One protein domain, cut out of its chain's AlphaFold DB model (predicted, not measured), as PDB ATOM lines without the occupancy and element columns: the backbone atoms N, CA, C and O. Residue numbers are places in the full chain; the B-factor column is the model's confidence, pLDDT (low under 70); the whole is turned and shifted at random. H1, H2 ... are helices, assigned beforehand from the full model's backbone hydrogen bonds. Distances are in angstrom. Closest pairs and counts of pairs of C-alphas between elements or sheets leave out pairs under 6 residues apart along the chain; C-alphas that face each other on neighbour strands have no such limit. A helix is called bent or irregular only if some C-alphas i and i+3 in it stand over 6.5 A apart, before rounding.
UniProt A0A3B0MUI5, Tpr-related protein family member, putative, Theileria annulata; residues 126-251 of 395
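This is residues 126 to 251 of the 395 residues of the protein "Tpr-related protein family member, putative" of Theileria annulata (UniProt A0A3B0MUI5). A bundle of nearly aligned helices is built along H1, H5a, H4 and the column of H2 and H3, which follow each other end to end. H1 and H4 each run along both H2 and H3, H5a packs on H1, and residues 244 to 251, of which 244 to 250 belong to H5, stick out. The 126 printed residues hold five named helices, H1 to H5, and no named strand: all helix. The whole is compact, with a radius of gyration of the C-alphas of 15.2 A, and only just flat, spanning 46 by 33 by 18 A.

H5, residues 219 to 250, was assigned as one helix by its hydrogen bonds but is bent: C-alphas 238 and 241 are 6.6 A apart. Its arms are H5a, residues 219 to 238, 28.8 A long from (-51.666, 58.255, -41.600), and H5b, residues 241 to 250, 14.4 A. H1 is residues 126 to 141, 22.0 A, from (-37.873, 35.065, -45.796). H2 is residues 147 to 160, 20.3 A, irregular with C-alphas 148 and 151 7.5 A apart; H3 is residues 168 to 181, 20.0 A; H4 is residues 185 to 207, 32.8 A.

H5a touches H1, closest C-alphas Leu 137 and Ala 227 at 5.1 A, a shallow tilt of 18 degrees, opposite ways. H1 touches H3 at Ser 131 and Lys 169, C-alphas 4.1 A apart. Residues 134 to 141 of H1 touch H2, a hairpin. H4 touches H2, closest C-alphas Leu 156 and Lys 202 at 5.0 A, and forms a hairpin with H3. H2 and H3 only just touch, only at the corner, with 3 pairs of C-alphas within 8 A. Every O i to N i+4 pair is within hydrogen-bond range in H1, H3, H4, H5a and H5b; in H2, 8 of 10.

The C-alphas of Gly 182 and Thr 214, the two farthest apart, are 48.2 A apart. The printed part has no cut, and the link from H4 to H5a, 11 residues, is long. Residues 240 to 245 are under 70 in pLDDT.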
ATOM      1  N   ARG A 126     -37.197  34.508 -46.976       87.25
ATOM      2  CA  ARG A 126     -37.873  35.065 -45.796       87.25
ATOM      3  C   ARG A 126     -36.968  35.999 -45.002       87.25
ATOM      4  O   ARG A 126     -37.410  37.065 -44.602       87.25
ATOM      5  N   VAL A 127     -35.690  35.664 -44.832       90.81
ATOM      6  CA  VAL A 127     -34.731  36.568 -44.175       90.81
ATOM      7  C   VAL A 127     -34.492  37.832 -45.018       90.81
ATOM      8  O   VAL A 127     -34.375  38.921 -44.461       90.81
ATOM      9  N   ARG A 128     -34.489  37.738 -46.356       92.00
ATOM     10  CA  ARG A 128     -34.488  38.933 -47.224       92.00
ATOM     11  C   ARG A 128     -35.751  39.767 -47.057       92.00
ATOM     12  O   ARG A 128     -35.644  40.971 -46.875       92.00
ATOM     13  N   GLU A 129     -36.915  39.132 -47.053       91.94
ATOM     14  CA  GLU A 129     -38.188  39.807 -46.808       91.94
ATOM     15  C   GLU A 129     -38.186  40.503 -45.438       91.94
ATOM     16  O   GLU A 129     -38.604  41.648 -45.340       91.94
ATOM     17  N   LEU A 130     -37.637  39.872 -44.394       94.50
ATOM     18  CA  LEU A 130     -37.449  40.492 -43.081       94.50
ATOM     19  C   LEU A 130     -36.589  41.762 -43.180       94.50
ATOM     20  O   LEU A 130     -36.959  42.797 -42.632       94.50
ATOM     21  N   SER A 131     -35.469  41.697 -43.906       96.19
ATOM     22  CA  SER A 131     -34.591  42.847 -44.161       96.19
ATOM     23  C   SER A 131     -35.336  43.984 -44.875       96.19
ATOM     24  O   SER A 131     -35.304  45.132 -44.429       96.19
ATOM     25  N   GLU A 132     -36.087  43.660 -45.929       95.94
ATOM     26  CA  GLU A 132     -36.898  44.612 -46.696       95.94
ATOM     27  C   GLU A 132     -37.990  45.256 -45.833       95.94
ATOM     28  O   GLU A 132     -38.123  46.479 -45.816       95.94
ATOM     29  N   LYS A 133     -38.736  44.461 -45.058       96.12
ATOM     30  CA  LYS A 133     -39.758  44.964 -44.127       96.12
ATOM     31  C   LYS A 133     -39.151  45.833 -43.027       96.12
ATOM     32  O   LYS A 133     -39.789  46.791 -42.596       96.12
ATOM     33  N   SER A 134     -37.921  45.547 -42.606       97.00
ATOM     34  CA  SER A 134     -37.216  46.354 -41.612       97.00
ATOM     35  C   SER A 134     -36.836  47.723 -42.181       97.00
ATOM     36  O   SER A 134     -37.005  48.743 -41.517       97.00
ATOM     37  N   GLU A 135     -36.403  47.784 -43.444       97.19
ATOM     38  CA  GLU A 135     -36.193  49.062 -44.134       97.19
ATOM     39  C   GLU A 135     -37.509  49.838 -44.311       97.19
ATOM     40  O   GLU A 135     -37.525  51.051 -44.110       97.19
ATOM     41  N   VAL A 136     -38.621  49.158 -44.628       97.38
ATOM     42  CA  VAL A 136     -39.950  49.795 -44.685       97.38
ATOM     43  C   VAL A 136     -40.310  50.408 -43.332       97.38
ATOM     44  O   VAL A 136     -40.655  51.585 -43.287       97.38
ATOM     45  N   LEU A 137     -40.162  49.667 -42.229       97.94
ATOM     46  CA  LEU A 137     -40.421  50.187 -40.884       97.94
ATOM     47  C   LEU A 137     -39.562  51.414 -40.565       97.94
ATOM     48  O   LEU A 137     -40.084  52.403 -40.056       97.94
ATOM     49  N   LYS A 138     -38.268  51.384 -40.899       97.81
ATOM     50  CA  LYS A 138     -37.376  52.541 -40.746       97.81
ATOM     51  C   LYS A 138     -37.885  53.757 -41.516       97.81
ATOM     52  O   LYS A 138     -37.924  54.854 -40.963       97.81
ATOM     53  N   ASN A 139     -38.296  53.565 -42.767       97.44
ATOM     54  CA  ASN A 139     -38.801  54.649 -43.601       97.44
ATOM     55  C   ASN A 139     -40.125  55.214 -43.077       97.44
ATOM     56  O   ASN A 139     -40.267  56.430 -43.040       97.44
ATOM     57  N   GLU A 140     -41.076  54.377 -42.653       97.81
ATOM     58  CA  GLU A 140     -42.348  54.861 -42.097       97.81
ATOM     59  C   GLU A 140     -42.157  55.545 -40.738       97.81
ATOM     60  O   GLU A 140     -42.697  56.627 -40.514       97.81
ATOM     61  N   ALA A 141     -41.323  54.986 -39.856       97.69
ATOM     62  CA  ALA A 141     -41.019  55.600 -38.565       97.69
ATOM     63  C   ALA A 141     -40.313  56.955 -38.734       97.69
ATOM     64  O   ALA A 141     -40.628  57.908 -38.024       97.69
ATOM     65  N   GLY A 142     -39.431  57.083 -39.730       97.44
ATOM     66  CA  GLY A 142     -38.773  58.345 -40.074       97.44
ATOM     67  C   GLY A 142     -39.696  59.428 -40.651       97.44
ATOM     68  O   GLY A 142     -39.274  60.578 -40.738       97.44
ATOM     69  N   LYS A 143     -40.938  59.096 -41.036       97.81
ATOM     70  CA  LYS A 143     -41.940  60.066 -41.521       97.81
ATOM     71  C   LYS A 143     -42.806  60.655 -40.407       97.81
ATOM     72  O   LYS A 143     -43.611  61.537 -40.697       97.81
ATOM     73  N   ILE A 144     -42.701  60.173 -39.165       97.69
ATOM     74  CA  ILE A 144     -43.453  60.751 -38.046       97.69
ATOM     75  C   ILE A 144     -42.909  62.157 -37.766       97.69
ATOM     76  O   ILE A 144     -41.816  62.323 -37.231       97.69
ATOM     77  N   ASP A 145     -43.709  63.163 -38.106       96.81
ATOM     78  CA  ASP A 145     -43.430  64.591 -37.927       96.81
ATOM     79  C   ASP A 145     -44.106  65.186 -36.682       96.81
ATOM     80  O   ASP A 145     -43.964  66.373 -36.393       96.81
ATOM     81  N   VAL A 146     -44.827  64.357 -35.925       96.81
ATOM     82  CA  VAL A 146     -45.467  64.727 -34.663       96.81
ATOM     83  C   VAL A 146     -44.380  64.967 -33.612       96.81
ATOM     84  O   VAL A 146     -43.746  63.989 -33.198       96.81
ATOM     85  N   PRO A 147     -44.152  66.215 -33.152       97.25
ATOM     86  CA  PRO A 147     -43.021  66.544 -32.282       97.25
ATOM     87  C   PRO A 147     -42.949  65.679 -31.020       97.25
ATOM     88  O   PRO A 147     -41.872  65.261 -30.607       97.25
ATOM     89  N   GLU A 148     -44.105  65.344 -30.448       97.44
ATOM     90  CA  GLU A 148     -44.231  64.551 -29.229       97.44
ATOM     91  C   GLU A 148     -43.882  63.067 -29.420       97.44
ATOM     92  O   GLU A 148     -43.644  62.369 -28.439       97.44
ATOM     93  N   LEU A 149     -43.868  62.564 -30.659       97.56
ATOM     94  CA  LEU A 149     -43.542  61.170 -30.986       97.56
ATOM     95  C   LEU A 149     -42.211  61.031 -31.742       97.56
ATOM     96  O   LEU A 149     -41.654  59.931 -31.786       97.56
ATOM     97  N   ALA A 150     -41.693  62.126 -32.307       97.56
ATOM     98  CA  ALA A 150     -40.553  62.143 -33.220       97.56
ATOM     99  C   ALA A 150     -39.298  61.465 -32.641       97.56
ATOM    100  O   ALA A 150     -38.659  60.668 -33.327       97.56
ATOM    101  N   GLU A 151     -38.967  61.701 -31.367       97.31
ATOM    102  CA  GLU A 151     -37.802  61.073 -30.723       97.31
ATOM    103  C   GLU A 151     -37.931  59.539 -30.680       97.31
ATOM    104  O   GLU A 151     -37.020  58.814 -31.086       97.31
ATOM    105  N   LYS A 152     -39.076  59.017 -30.215       98.00
ATOM    106  CA  LYS A 152     -39.298  57.565 -30.093       98.00
ATOM    107  C   LYS A 152     -39.416  56.895 -31.459       98.00
ATOM    108  O   LYS A 152     -38.894  55.794 -31.638       98.00
ATOM    109  N   ALA A 153     -40.032  57.573 -32.421       97.75
ATOM    110  CA  ALA A 153     -40.083  57.129 -33.806       97.75
ATOM    111  C   ALA A 153     -38.679  57.064 -34.434       97.75
ATOM    112  O   ALA A 153     -38.340  56.070 -35.073       97.75
ATOM    113  N   GLY A 154     -37.818  58.052 -34.165       97.50
ATOM    114  CA  GLY A 154     -36.416  58.041 -34.582       97.50
ATOM    115  C   GLY A 154     -35.638  56.851 -34.013       97.50
ATOM    116  O   GLY A 154     -34.947  56.155 -34.757       97.50
ATOM    117  N   LEU A 155     -35.810  56.543 -32.721       96.94
ATOM    118  CA  LEU A 155     -35.193  55.364 -32.098       96.94
ATOM    119  C   LEU A 155     -35.665  54.047 -32.734       96.94
ATOM    120  O   LEU A 155     -34.855  53.141 -32.933       96.94
ATOM    121  N   LEU A 156     -36.958  53.939 -33.056       97.44
ATOM    122  CA  LEU A 156     -37.508  52.790 -33.774       97.44
ATOM    123  C   LEU A 156     -36.901  52.666 -35.177       97.44
ATOM    124  O   LEU A 156     -36.500  51.572 -35.572       97.44
ATOM    125  N   ALA A 157     -36.774  53.783 -35.896       97.25
ATOM    126  CA  ALA A 157     -36.168  53.801 -37.220       97.25
ATOM    127  C   ALA A 157     -34.715  53.302 -37.184       97.25
ATOM    128  O   ALA A 157     -34.360  52.416 -37.959       97.25
ATOM    129  N   THR A 158     -33.904  53.791 -36.239       96.62
ATOM    130  CA  THR A 158     -32.508  53.356 -36.048       96.62
ATOM    131  C   THR A 158     -32.393  51.871 -35.698       96.62
ATOM    132  O   THR A 158     -31.515  51.183 -36.224       96.62
ATOM    133  N   ALA A 159     -33.270  51.352 -34.832       96.25
ATOM    134  CA  ALA A 159     -33.279  49.928 -34.491       96.25
ATOM    135  C   ALA A 159     -33.603  49.060 -35.721       96.25
ATOM    136  O   ALA A 159     -32.995  48.006 -35.933       96.25
ATOM    137  N   ALA A 160     -34.528  49.521 -36.566       97.12
ATOM    138  CA  ALA A 160     -34.920  48.810 -37.774       97.12
ATOM    139  C   ALA A 160     -33.818  48.842 -38.855       97.12
ATOM    140  O   ALA A 160     -33.567  47.826 -39.512       97.12
ATOM    141  N   SER A 161     -33.132  49.971 -39.037       97.38
ATOM    142  CA  SER A 161     -32.047  50.127 -40.018       97.38
ATOM    143  C   SER A 161     -31.241  51.393 -39.716       97.38
ATOM    144  O   SER A 161     -31.803  52.470 -39.517       97.38
ATOM    145  N   GLN A 162     -29.913  51.283 -39.697       90.06
ATOM    146  CA  GLN A 162     -29.029  52.419 -39.385       90.06
ATOM    147  C   GLN A 162     -27.807  52.535 -40.300       90.06
ATOM    148  O   GLN A 162     -26.938  53.367 -40.053       90.06
ATOM    149  N   GLY A 163     -27.708  51.716 -41.353       80.00
ATOM    150  CA  GLY A 163     -26.610  51.749 -42.327       80.00
ATOM    151  C   GLY A 163     -25.240  51.315 -41.782       80.00
ATOM    152  O   GLY A 163     -24.359  50.982 -42.564       80.00
ATOM    153  N   SER A 164     -25.058  51.275 -40.459       80.25
ATOM    154  CA  SER A 164     -23.808  50.978 -39.751       80.25
ATOM    155  C   SER A 164     -23.668  49.513 -39.311       80.25
ATOM    156  O   SER A 164     -22.982  49.223 -38.336       80.25
ATOM    157  N   ASP A 165     -24.312  48.563 -39.998       86.38
ATOM    158  CA  ASP A 165     -24.322  47.125 -39.660       86.38
ATOM    159  C   ASP A 165     -24.988  46.727 -38.328       86.38
ATOM    160  O   ASP A 165     -24.883  45.576 -37.870       86.38
ATOM    161  N   GLN A 166     -25.671  47.672 -37.686       92.12
ATOM    162  CA  GLN A 166     -26.217  47.496 -36.343       92.12
ATOM    163  C   GLN A 166     -27.751  47.371 -36.302       92.12
ATOM    164  O   GLN A 166     -28.276  46.960 -35.269       92.12
ATOM    165  N   GLY A 167     -28.474  47.697 -37.378       95.69
ATOM    166  CA  GLY A 167     -29.933  47.565 -37.437       95.69
ATOM    167  C   GLY A 167     -30.378  46.153 -37.820       95.69
ATOM    168  O   GLY A 167     -29.591  45.334 -38.310       95.69
ATOM    169  N   LEU A 168     -31.660  45.854 -37.594       96.12
ATOM    170  CA  LEU A 168     -32.243  44.551 -37.929       96.12
ATOM    171  C   LEU A 168     -32.073  44.210 -39.416       96.12
ATOM    172  O   LEU A 168     -31.723  43.075 -39.745       96.12
ATOM    173  N   LYS A 169     -32.254  45.191 -40.308       97.19
ATOM    174  CA  LYS A 169     -32.024  45.021 -41.746       97.19
ATOM    175  C   LYS A 169     -30.630  44.471 -42.029       97.19
ATOM    176  O   LYS A 169     -30.486  43.474 -42.737       97.19
ATOM    177  N   GLU A 170     -29.597  45.110 -41.485       97.12
ATOM    178  CA  GLU A 170     -28.219  44.726 -41.762       97.12
ATOM    179  C   GLU A 170     -27.886  43.349 -41.176       97.12
ATOM    180  O   GLU A 170     -27.215  42.548 -41.831       97.12
ATOM    181  N   LYS A 171     -28.406  43.013 -39.986       95.50
ATOM    182  CA  LYS A 171     -28.251  41.659 -39.426       95.50
ATOM    183  C   LYS A 171     -28.938  40.600 -40.283       95.50
ATOM    184  O   LYS A 171     -28.346  39.552 -40.531       95.50
ATOM    185  N   ALA A 172     -30.144  40.880 -40.774       95.12
ATOM    186  CA  ALA A 172     -30.862  39.977 -41.664       95.12
ATOM    187  C   ALA A 172     -30.086  39.759 -42.974       95.12
ATOM    188  O   ALA A 172     -29.920  38.623 -43.410       95.12
ATOM    189  N   THR A 173     -29.505  40.814 -43.554       95.94
ATOM    190  CA  THR A 173     -28.623  40.694 -44.728       95.94
ATOM    191  C   THR A 173     -27.419  39.790 -44.445       95.94
ATOM    192  O   THR A 173     -27.170  38.851 -45.201       95.94
ATOM    193  N   LYS A 174     -26.731  39.985 -43.314       95.62
ATOM    194  CA  LYS A 174     -25.595  39.138 -42.908       95.62
ATOM    195  C   LYS A 174     -25.988  37.685 -42.659       95.62
ATOM    196  O   LYS A 174     -25.201  36.780 -42.926       95.62
ATOM    197  N   LEU A 175     -27.201  37.431 -42.171       92.75
ATOM    198  CA  LEU A 175     -27.714  36.070 -42.047       92.75
ATOM    199  C   LEU A 175     -27.913  35.422 -43.424       92.75
ATOM    200  O   LEU A 175     -27.567  34.259 -43.601       92.75
ATOM    201  N   VAL A 176     -28.400  36.156 -44.427       92.31
ATOM    202  CA  VAL A 176     -28.499  35.635 -45.804       92.31
ATOM    203  C   VAL A 176     -27.118  35.281 -46.359       92.31
ATOM    204  O   VAL A 176     -26.970  34.230 -46.984       92.31
ATOM    205  N   GLU A 177     -26.111  36.120 -46.119       94.81
ATOM    206  CA  GLU A 177     -24.718  35.857 -46.503       94.81
ATOM    207  C   GLU A 177     -24.176  34.593 -45.829       94.81
ATOM    208  O   GLU A 177     -23.672  33.708 -46.519       94.81
ATOM    209  N   ALA A 178     -24.373  34.458 -44.516       89.44
ATOM    210  CA  ALA A 178     -23.987  33.271 -43.755       89.44
ATOM    211  C   ALA A 178     -24.687  31.999 -44.257       89.44
ATOM    212  O   ALA A 178     -24.071  30.940 -44.358       89.44
ATOM    213  N   ILE A 179     -25.971  32.089 -44.626       83.31
ATOM    214  CA  ILE A 179     -26.705  30.962 -45.218       83.31
ATOM    215  C   ILE A 179     -26.120  30.583 -46.588       83.31
ATOM    216  O   ILE A 179     -26.102  29.405 -46.940       83.31
ATOM    217  N   ASN A 180     -25.650  31.554 -47.377       86.00
ATOM    218  CA  ASN A 180     -25.015  31.280 -48.667       86.00
ATOM    219  C   ASN A 180     -23.624  30.650 -48.512       86.00
ATOM    220  O   ASN A 180     -23.274  29.793 -49.319       86.00
ATOM    221  N   SER A 181     -22.843  31.068 -47.513       90.44
ATOM    222  CA  SER A 181     -21.504  30.524 -47.258       90.44
ATOM    223  C   SER A 181     -21.514  29.224 -46.452       90.44
ATOM    224  O   SER A 181     -20.518  28.507 -46.449       90.44
ATOM    225  N   GLY A 182     -22.607  28.933 -45.740       81.06
ATOM    226  CA  GLY A 182     -22.693  27.823 -44.791       81.06
ATOM    227  C   GLY A 182     -21.904  28.051 -43.495       81.06
ATOM    228  O   GLY A 182     -21.742  27.118 -42.714       81.06
ATOM    229  N   THR A 183     -21.407  29.267 -43.241       82.31
ATOM    230  CA  THR A 183     -20.538  29.583 -42.097       82.31
ATOM    231  C   THR A 183     -21.169  30.628 -41.180       82.31
ATOM    232  O   THR A 183     -21.690  31.642 -41.633       82.31
ATOM    233  N   GLY A 184     -21.129  30.389 -39.863       82.62
ATOM    234  CA  GLY A 184     -21.614  31.348 -38.859       82.62
ATOM    235  C   GLY A 184     -23.133  31.572 -38.837       82.62
ATOM    236  O   GLY A 184     -23.585  32.557 -38.255       82.62
ATOM    237  N   VAL A 185     -23.923  30.681 -39.452       80.38
ATOM    238  CA  VAL A 185     -25.392  30.803 -39.555       80.38
ATOM    239  C   VAL A 185     -26.046  30.971 -38.184       80.38
ATOM    240  O   VAL A 185     -26.867  31.867 -38.015       80.38
ATOM    241  N   GLU A 186     -25.657  30.163 -37.195       76.06
ATOM    242  CA  GLU A 186     -26.229  30.212 -35.843       76.06
ATOM    243  C   GLU A 186     -25.967  31.558 -35.155       76.06
ATOM    244  O   GLU A 186     -26.899  32.206 -34.682       76.06
ATOM    245  N   THR A 187     -24.718  32.032 -35.168       83.12
ATOM    246  CA  THR A 187     -24.355  33.338 -34.601       83.12
ATOM    247  C   THR A 187     -25.129  34.471 -35.274       83.12
ATOM    248  O   THR A 187     -25.658  35.345 -34.594       83.12
ATOM    249  N   LYS A 188     -25.256  34.450 -36.609       88.56
ATOM    250  CA  LYS A 188     -26.014  35.478 -37.343       88.56
ATOM    251  C   LYS A 188     -27.517  35.388 -37.123       88.56
ATOM    252  O   LYS A 188     -28.178  36.423 -37.112       88.56
ATOM    253  N   ALA A 189     -28.056  34.195 -36.900       85.12
ATOM    254  CA  ALA A 189     -29.438  34.042 -36.477       85.12
ATOM    255  C   ALA A 189     -29.643  34.668 -35.090       85.12
ATOM    256  O   ALA A 189     -30.578  35.447 -34.922       85.12
ATOM    257  N   GLY A 190     -28.732  34.425 -34.141       81.81
ATOM    258  CA  GLY A 190     -28.719  35.090 -32.834       81.81
ATOM    259  C   GLY A 190     -28.715  36.620 -32.938       81.81
ATOM    260  O   GLY A 190     -29.563  37.271 -32.329       81.81
ATOM    261  N   ASP A 191     -27.847  37.186 -33.786       88.19
ATOM    262  CA  ASP A 191     -27.786  38.635 -34.044       88.19
ATOM    263  C   ASP A 191     -29.136  39.196 -34.552       88.19
ATOM    264  O   ASP A 191     -29.569  40.273 -34.136       88.19
ATOM    265  N   VAL A 192     -29.809  38.481 -35.466       91.56
ATOM    266  CA  VAL A 192     -31.133  38.866 -35.994       91.56
ATOM    267  C   VAL A 192     -32.193  38.827 -34.901       91.56
ATOM    268  O   VAL A 192     -33.036  39.722 -34.833       91.56
ATOM    269  N   ILE A 193     -32.146  37.810 -34.037       87.19
ATOM    270  CA  ILE A 193     -33.066  37.688 -32.908       87.19
ATOM    271  C   ILE A 193     -32.917  38.898 -31.997       87.19
ATOM    272  O   ILE A 193     -33.892  39.616 -31.801       87.19
ATOM    273  N   GLU A 194     -31.704  39.161 -31.512       85.56
ATOM    274  CA  GLU A 194     -31.417  40.274 -30.606       85.56
ATOM    275  C   GLU A 194     -31.879  41.619 -31.184       85.56
ATOM    276  O   GLU A 194     -32.553  42.395 -30.503       85.56
ATOM    277  N   LYS A 195     -31.581  41.893 -32.463       94.06
ATOM    278  CA  LYS A 195     -31.980  43.161 -33.092       94.06
ATOM    279  C   LYS A 195     -33.471  43.287 -33.342       94.06
ATOM    280  O   LYS A 195     -33.992  44.394 -33.232       94.06
ATOM    281  N   PHE A 196     -34.184  42.198 -33.607       93.44
ATOM    282  CA  PHE A 196     -35.640  42.266 -33.644       93.44
ATOM    283  C   PHE A 196     -36.223  42.597 -32.260       93.44
ATOM    284  O   PHE A 196     -37.166  43.384 -32.164       93.44
ATOM    285  N   GLU A 197     -35.651  42.054 -31.180       85.88
ATOM    286  CA  GLU A 197     -36.110  42.379 -29.823       85.88
ATOM    287  C   GLU A 197     -35.889  43.860 -29.469       85.88
ATOM    288  O   GLU A 197     -36.747  44.474 -28.822       85.88
ATOM    289  N   ASP A 198     -34.794  44.464 -29.941       89.94
ATOM    290  CA  ASP A 198     -34.566  45.911 -29.839       89.94
ATOM    291  C   ASP A 198     -35.641  46.695 -30.613       89.94
ATOM    292  O   ASP A 198     -36.306  47.552 -30.028       89.94
ATOM    293  N   VAL A 199     -35.922  46.330 -31.873       95.56
ATOM    294  CA  VAL A 199     -37.014  46.926 -32.674       95.56
ATOM    295  C   VAL A 199     -38.348  46.863 -31.932       95.56
ATOM    296  O   VAL A 199     -39.030  47.883 -31.808       95.56
ATOM    297  N   ARG A 200     -38.718  45.700 -31.376       92.75
ATOM    298  CA  ARG A 200     -39.957  45.582 -30.596       92.75
ATOM    299  C   ARG A 200     -39.943  46.477 -29.362       92.75
ATOM    300  O   ARG A 200     -40.948  47.122 -29.083       92.75
ATOM    301  N   THR A 201     -38.833  46.531 -28.632       88.81
ATOM    302  CA  THR A 201     -38.706  47.380 -27.438       88.81
ATOM    303  C   THR A 201     -38.897  48.858 -27.789       88.81
ATOM    304  O   THR A 201     -39.630  49.566 -27.098       88.81
ATOM    305  N   LYS A 202     -38.302  49.333 -28.892       96.38
ATOM    306  CA  LYS A 202     -38.486  50.715 -29.361       96.38
ATOM    307  C   LYS A 202     -39.913  50.987 -29.835       96.38
ATOM    308  O   LYS A 202     -40.454  52.042 -29.521       96.38
ATOM    309  N   TYR A 203     -40.544  50.031 -30.518       97.06
ATOM    310  CA  TYR A 203     -41.946  50.142 -30.919       97.06
ATOM    311  C   TYR A 203     -42.875  50.216 -29.699       97.06
ATOM    312  O   TYR A 203     -43.725  51.096 -29.631       97.06
ATOM    313  N   GLN A 204     -42.663  49.378 -28.679       92.88
ATOM    314  CA  GLN A 204     -43.412  49.444 -27.419       92.88
ATOM    315  C   GLN A 204     -43.224  50.785 -26.698       92.88
ATOM    316  O   GLN A 204     -44.181  51.328 -26.155       92.88
ATOM    317  N   ALA A 205     -42.011  51.345 -26.707       92.69
ATOM    318  CA  ALA A 205     -41.756  52.668 -26.139       92.69
ATOM    319  C   ALA A 205     -42.496  53.784 -26.899       92.69
ATOM    320  O   ALA A 205     -42.981  54.724 -26.271       92.69
ATOM    321  N   LEU A 206     -42.606  53.673 -28.227       96.31
ATOM    322  CA  LEU A 206     -43.398  54.584 -29.055       96.31
ATOM    323  C   LEU A 206     -44.899  54.461 -28.740       96.31
ATOM    324  O   LEU A 206     -45.543  55.471 -28.471       96.31
ATOM    325  N   THR A 207     -45.447  53.242 -28.721       95.69
ATOM    326  CA  THR A 207     -46.888  53.009 -28.507       95.69
ATOM    327  C   THR A 207     -47.350  53.272 -27.075       95.69
ATOM    328  O   THR A 207     -48.513  53.607 -26.860       95.69
ATOM    329  N   SER A 208     -46.447  53.175 -26.096       93.44
ATOM    330  CA  SER A 208     -46.728  53.496 -24.688       93.44
ATOM    331  C   SER A 208     -46.640  54.994 -24.375       93.44
ATOM    332  O   SER A 208     -46.892  55.399 -23.241       93.44
ATOM    333  N   HIS A 209     -46.247  55.833 -25.338       96.44
ATOM    334  CA  HIS A 209     -46.173  57.274 -25.132       96.44
ATOM    335  C   HIS A 209     -47.578  57.866 -24.922       96.44
ATOM    336  O   HIS A 209     -48.511  57.522 -25.645       96.44
ATOM    337  N   GLY A 210     -47.738  58.802 -23.975       96.44
ATOM    338  CA  GLY A 210     -49.057  59.341 -23.594       96.44
ATOM    339  C   GLY A 210     -49.844  59.973 -24.752       96.44
ATOM    340  O   GLY A 210     -51.066  59.878 -24.795       96.44
ATOM    341  N   ASN A 211     -49.137  60.528 -25.740       97.00
ATOM    342  CA  ASN A 211     -49.729  61.140 -26.937       97.00
ATOM    343  C   ASN A 211     -49.892  60.166 -28.119       97.00
ATOM    344  O   ASN A 211     -50.296  60.574 -29.205       97.00
ATOM    345  N   TYR A 212     -49.556  58.882 -27.964       96.56
ATOM    346  CA  TYR A 212     -49.686  57.921 -29.062       96.56
ATOM    347  C   TYR A 212     -51.156  57.705 -29.440       96.56
ATOM    348  O   TYR A 212     -51.529  57.816 -30.606       96.56
ATOM    349  N   ALA A 213     -52.014  57.470 -28.442       96.81
ATOM    350  CA  ALA A 213     -53.437  57.206 -28.652       96.81
ATOM    351  C   ALA A 213     -54.155  58.364 -29.369       96.81
ATOM    352  O   ALA A 213     -54.969  58.121 -30.253       96.81
ATOM    353  N   THR A 214     -53.798  59.617 -29.063       97.94
ATOM    354  CA  THR A 214     -54.363  60.821 -29.702       97.94
ATOM    355  C   THR A 214     -53.905  61.019 -31.148       97.94
ATOM    356  O   THR A 214     -54.419  61.887 -31.855       97.94
ATOM    357  N   HIS A 215     -52.915  60.250 -31.605       97.31
ATOM    358  CA  HIS A 215     -52.344  60.345 -32.946       97.31
ATOM    359  C   HIS A 215     -52.424  59.043 -33.741       97.31
ATOM    360  O   HIS A 215     -52.002  59.039 -34.895       97.31
ATOM    361  N   LYS A 216     -52.995  57.972 -33.180       96.31
ATOM    362  CA  LYS A 216     -53.055  56.645 -33.809       96.31
ATOM    363  C   LYS A 216     -53.719  56.659 -35.190       96.31
ATOM    364  O   LYS A 216     -53.296  55.929 -36.081       96.31
ATOM    365  N   ASP A 217     -54.706  57.531 -35.387       97.19
ATOM    366  CA  ASP A 217     -55.425  57.658 -36.659       97.19
ATOM    367  C   ASP A 217     -54.704  58.538 -37.692       97.19
ATOM    368  O   ASP A 217     -55.127  58.612 -38.850       97.19
ATOM    369  N   LYS A 218     -53.597  59.202 -37.322       96.81
ATOM    370  CA  LYS A 218     -52.778  59.931 -38.297       96.81
ATOM    371  C   LYS A 218     -52.150  58.928 -39.276       96.81
ATOM    372  O   LYS A 218     -51.565  57.940 -38.824       96.81
ATOM    373  N   PRO A 219     -52.170  59.194 -40.598       97.69
ATOM    374  CA  PRO A 219     -51.666  58.255 -41.600       97.69
ATOM    375  C   PRO A 219     -50.242  57.741 -41.343       97.69
ATOM    376  O   PRO A 219     -49.996  56.551 -41.504       97.69
ATOM    377  N   ALA A 220     -49.323  58.605 -40.894       97.38
ATOM    378  CA  ALA A 220     -47.939  58.218 -40.602       97.38
ATOM    379  C   ALA A 220     -47.821  57.248 -39.412       97.38
ATOM    380  O   ALA A 220     -47.041  56.304 -39.465       97.38
ATOM    381  N   VAL A 221     -48.621  57.435 -38.356       97.50
ATOM    382  CA  VAL A 221     -48.611  56.549 -37.178       97.50
ATOM    383  C   VAL A 221     -49.200  55.185 -37.538       97.50
ATOM    384  O   VAL A 221     -48.598  54.155 -37.240       97.50
ATOM    385  N   LYS A 222     -50.312  55.168 -38.281       97.62
ATOM    386  CA  LYS A 222     -50.899  53.928 -38.803       97.62
ATOM    387  C   LYS A 222     -49.938  53.169 -39.724       97.62
ATOM    388  O   LYS A 222     -49.824  51.953 -39.615       97.62
ATOM    389  N   ALA A 223     -49.213  53.875 -40.594       97.19
ATOM    390  CA  ALA A 223     -48.215  53.260 -41.468       97.19
ATOM    391  C   ALA A 223     -47.088  52.575 -40.675       97.19
ATOM    392  O   ALA A 223     -46.618  51.514 -41.081       97.19
ATOM    393  N   VAL A 224     -46.691  53.132 -39.524       97.94
ATOM    394  CA  VAL A 224     -45.738  52.489 -38.606       97.94
ATOM    395  C   VAL A 224     -46.321  51.229 -37.971       97.94
ATOM    396  O   VAL A 224     -45.632  50.208 -37.954       97.94
ATOM    397  N   ASP A 225     -47.571  51.261 -37.499       97.12
ATOM    398  CA  ASP A 225     -48.262  50.075 -36.968       97.12
ATOM    399  C   ASP A 225     -48.329  48.953 -38.013       97.12
ATOM    400  O   ASP A 225     -47.941  47.813 -37.743       97.12
ATOM    401  N   ASP A 226     -48.760  49.280 -39.231       96.38
ATOM    402  CA  ASP A 226     -48.856  48.325 -40.334       96.38
ATOM    403  C   ASP A 226     -47.469  47.777 -40.714       96.38
ATOM    404  O   ASP A 226     -47.300  46.568 -40.898       96.38
ATOM    405  N   ALA A 227     -46.445  48.634 -40.804       97.25
ATOM    406  CA  ALA A 227     -45.079  48.215 -41.113       97.25
ATOM    407  C   ALA A 227     -44.497  47.298 -40.025       97.25
ATOM    408  O   ALA A 227     -43.898  46.269 -40.350       97.25
ATOM    409  N   TYR A 228     -44.709  47.629 -38.748       97.12
ATOM    410  CA  TYR A 228     -44.259  46.813 -37.624       97.12
ATOM    411  C   TYR A 228     -44.966  45.453 -37.597       97.12
ATOM    412  O   TYR A 228     -44.302  44.426 -37.459       97.12
ATOM    413  N   ASN A 229     -46.286  45.417 -37.794       93.94
ATOM    414  CA  ASN A 229     -47.050  44.168 -37.815       93.94
ATOM    415  C   ASN A 229     -46.629  43.257 -38.975       93.94
ATOM    416  O   ASN A 229     -46.422  42.063 -38.768       93.94
ATOM    417  N   ASN A 230     -46.409  43.818 -40.168       90.81
ATOM    418  CA  ASN A 230     -45.889  43.067 -41.313       90.81
ATOM    419  C   ASN A 230     -44.477  42.516 -41.055       90.81
ATOM    420  O   ASN A 230     -44.183  41.370 -41.392       90.81
ATOM    421  N   LEU A 231     -43.590  43.328 -40.468       94.69
ATOM    422  CA  LEU A 231     -42.245  42.898 -40.083       94.69
ATOM    423  C   LEU A 231     -42.308  41.753 -39.063       94.69
ATOM    424  O   LEU A 231     -41.630  40.738 -39.225       94.69
ATOM    425  N   ARG A 232     -43.142  41.911 -38.031       91.75
ATOM    426  CA  ARG A 232     -43.368  40.912 -36.988       91.75
ATOM    427  C   ARG A 232     -43.908  39.611 -37.561       91.75
ATOM    428  O   ARG A 232     -43.400  38.561 -37.205       91.75
ATOM    429  N   GLU A 233     -44.877  39.659 -38.470       86.12
ATOM    430  CA  GLU A 233     -45.438  38.453 -39.081       86.12
ATOM    431  C   GLU A 233     -44.362  37.634 -39.817       86.12
ATOM    432  O   GLU A 233     -44.308  36.408 -39.698       86.12
ATOM    433  N   VAL A 234     -43.474  38.304 -40.561       87.38
ATOM    434  CA  VAL A 234     -42.349  37.644 -41.243       87.38
ATOM    435  C   VAL A 234     -41.347  37.090 -40.231       87.38
ATOM    436  O   VAL A 234     -40.898  35.952 -40.375       87.38
ATOM    437  N   TYR A 235     -41.017  37.863 -39.195       88.31
ATOM    438  CA  TYR A 235     -40.122  37.418 -38.132       88.31
ATOM    439  C   TYR A 235     -40.666  36.193 -37.398       88.31
ATOM    440  O   TYR A 235     -39.953  35.202 -37.291       88.31
ATOM    441  N   ASP A 236     -41.929  36.211 -36.974       81.62
ATOM    442  CA  ASP A 236     -42.574  35.109 -36.261       81.62
ATOM    443  C   ASP A 236     -42.549  33.826 -37.114       81.62
ATOM    444  O   ASP A 236     -42.261  32.745 -36.600       81.62
ATOM    445  N   LYS A 237     -42.728  33.927 -38.443       77.12
ATOM    446  CA  LYS A 237     -42.588  32.783 -39.368       77.12
ATOM    447  C   LYS A 237     -41.168  32.202 -39.414       77.12
ATOM    448  O   LYS A 237     -41.028  30.987 -39.529       77.12
ATOM    449  N   ILE A 238     -40.131  33.038 -39.350       76.38
ATOM    450  CA  ILE A 238     -38.718  32.604 -39.353       76.38
ATOM    451  C   ILE A 238     -38.326  32.037 -37.986       76.38
ATOM    452  O   ILE A 238     -37.617  31.037 -37.887       76.38
ATOM    453  N   LEU A 239     -38.773  32.706 -36.929       72.19
ATOM    454  CA  LEU A 239     -38.282  32.529 -35.580       72.19
ATOM    455  C   LEU A 239     -38.896  31.341 -34.867       72.19
ATOM    456  O   LEU A 239     -38.191  30.641 -34.142       72.19
ATOM    457  N   ASN A 240     -40.204  31.154 -35.036       67.00
ATOM    458  CA  ASN A 240     -40.959  30.177 -34.275       67.00
ATOM    459  C   ASN A 240     -40.336  28.787 -34.381       67.00
ATOM    460  O   ASN A 240     -40.243  28.099 -33.377       67.00
ATOM    461  N   VAL A 241     -39.828  28.417 -35.555       63.97
ATOM    462  CA  VAL A 241     -39.146  27.136 -35.753       63.97
ATOM    463  C   VAL A 241     -37.851  27.072 -34.935       63.97
ATOM    464  O   VAL A 241     -37.719  26.224 -34.061       63.97
ATOM    465  N   THR A 242     -36.921  28.008 -35.145       65.19
ATOM    466  CA  THR A 242     -35.607  27.993 -34.477       65.19
ATOM    467  C   THR A 242     -35.719  28.104 -32.957       65.19
ATOM    468  O   THR A 242     -35.082  27.340 -32.232       65.19
ATOM    469  N   LYS A 243     -36.536  29.041 -32.457       69.25
ATOM    470  CA  LYS A 243     -36.724  29.244 -31.015       69.25
ATOM    471  C   LYS A 243     -37.415  28.036 -30.374       69.25
ATOM    472  O   LYS A 243     -36.991  27.617 -29.301       69.25
ATOM    473  N   ALA A 244     -38.414  27.440 -31.028       68.50
ATOM    474  CA  ALA A 244     -39.092  26.260 -30.501       68.50
ATOM    475  C   ALA A 244     -38.164  25.038 -30.420       68.50
ATOM    476  O   ALA A 244     -38.177  24.350 -29.402       68.50
ATOM    477  N   THR A 245     -37.296  24.818 -31.414       66.81
ATOM    478  CA  THR A 245     -36.278  23.752 -31.370       66.81
ATOM    479  C   THR A 245     -35.249  23.982 -30.268       66.81
ATOM    480  O   THR A 245     -34.924  23.061 -29.521       66.81
ATOM    481  N   GLN A 246     -34.765  25.217 -30.103       72.94
ATOM    482  CA  GLN A 246     -33.862  25.554 -28.999       72.94
ATOM    483  C   GLN A 246     -34.531  25.352 -27.635       72.94
ATOM    484  O   GLN A 246     -33.923  24.780 -26.733       72.94
ATOM    485  N   LEU A 247     -35.782  25.796 -27.487       77.00
ATOM    486  CA  LEU A 247     -36.547  25.623 -26.258       77.00
ATOM    487  C   LEU A 247     -36.748  24.138 -25.954       77.00
ATOM    488  O   LEU A 247     -36.458  23.729 -24.836       77.00
ATOM    489  N   GLN A 248     -37.148  23.338 -26.948       79.81
ATOM    490  CA  GLN A 248     -37.284  21.886 -26.834       79.81
ATOM    491  C   GLN A 248     -35.981  21.220 -26.379       79.81
ATOM    492  O   GLN A 248     -36.013  20.422 -25.447       79.81
ATOM    493  N   GLY A 249     -34.831  21.580 -26.961       76.88
ATOM    494  CA  GLY A 249     -33.526  21.039 -26.552       76.88
ATOM    495  C   GLY A 249     -33.144  21.382 -25.104       76.88
ATOM    496  O   GLY A 249     -32.421  20.630 -24.447       76.88
ATOM    497  N   GLN A 250     -33.670  22.494 -24.585       80.44
ATOM    498  CA  GLN A 250     -33.514  22.906 -23.190       80.44
ATOM    499  C   GLN A 250     -34.594  22.337 -22.266       80.44
ATOM    500  O   GLN A 250     -34.485  22.470 -21.041       80.44
ATOM    501  N   VAL A 251     -35.605  21.664 -22.824       82.44
ATOM    502  CA  VAL A 251     -36.489  20.792 -22.063       82.44
ATOM    503  C   VAL A 251     -35.804  19.455 -21.810       82.44
ATOM    504  O   VAL A 251     -35.146  18.867 -22.665       82.44
TER     505      VAL A 251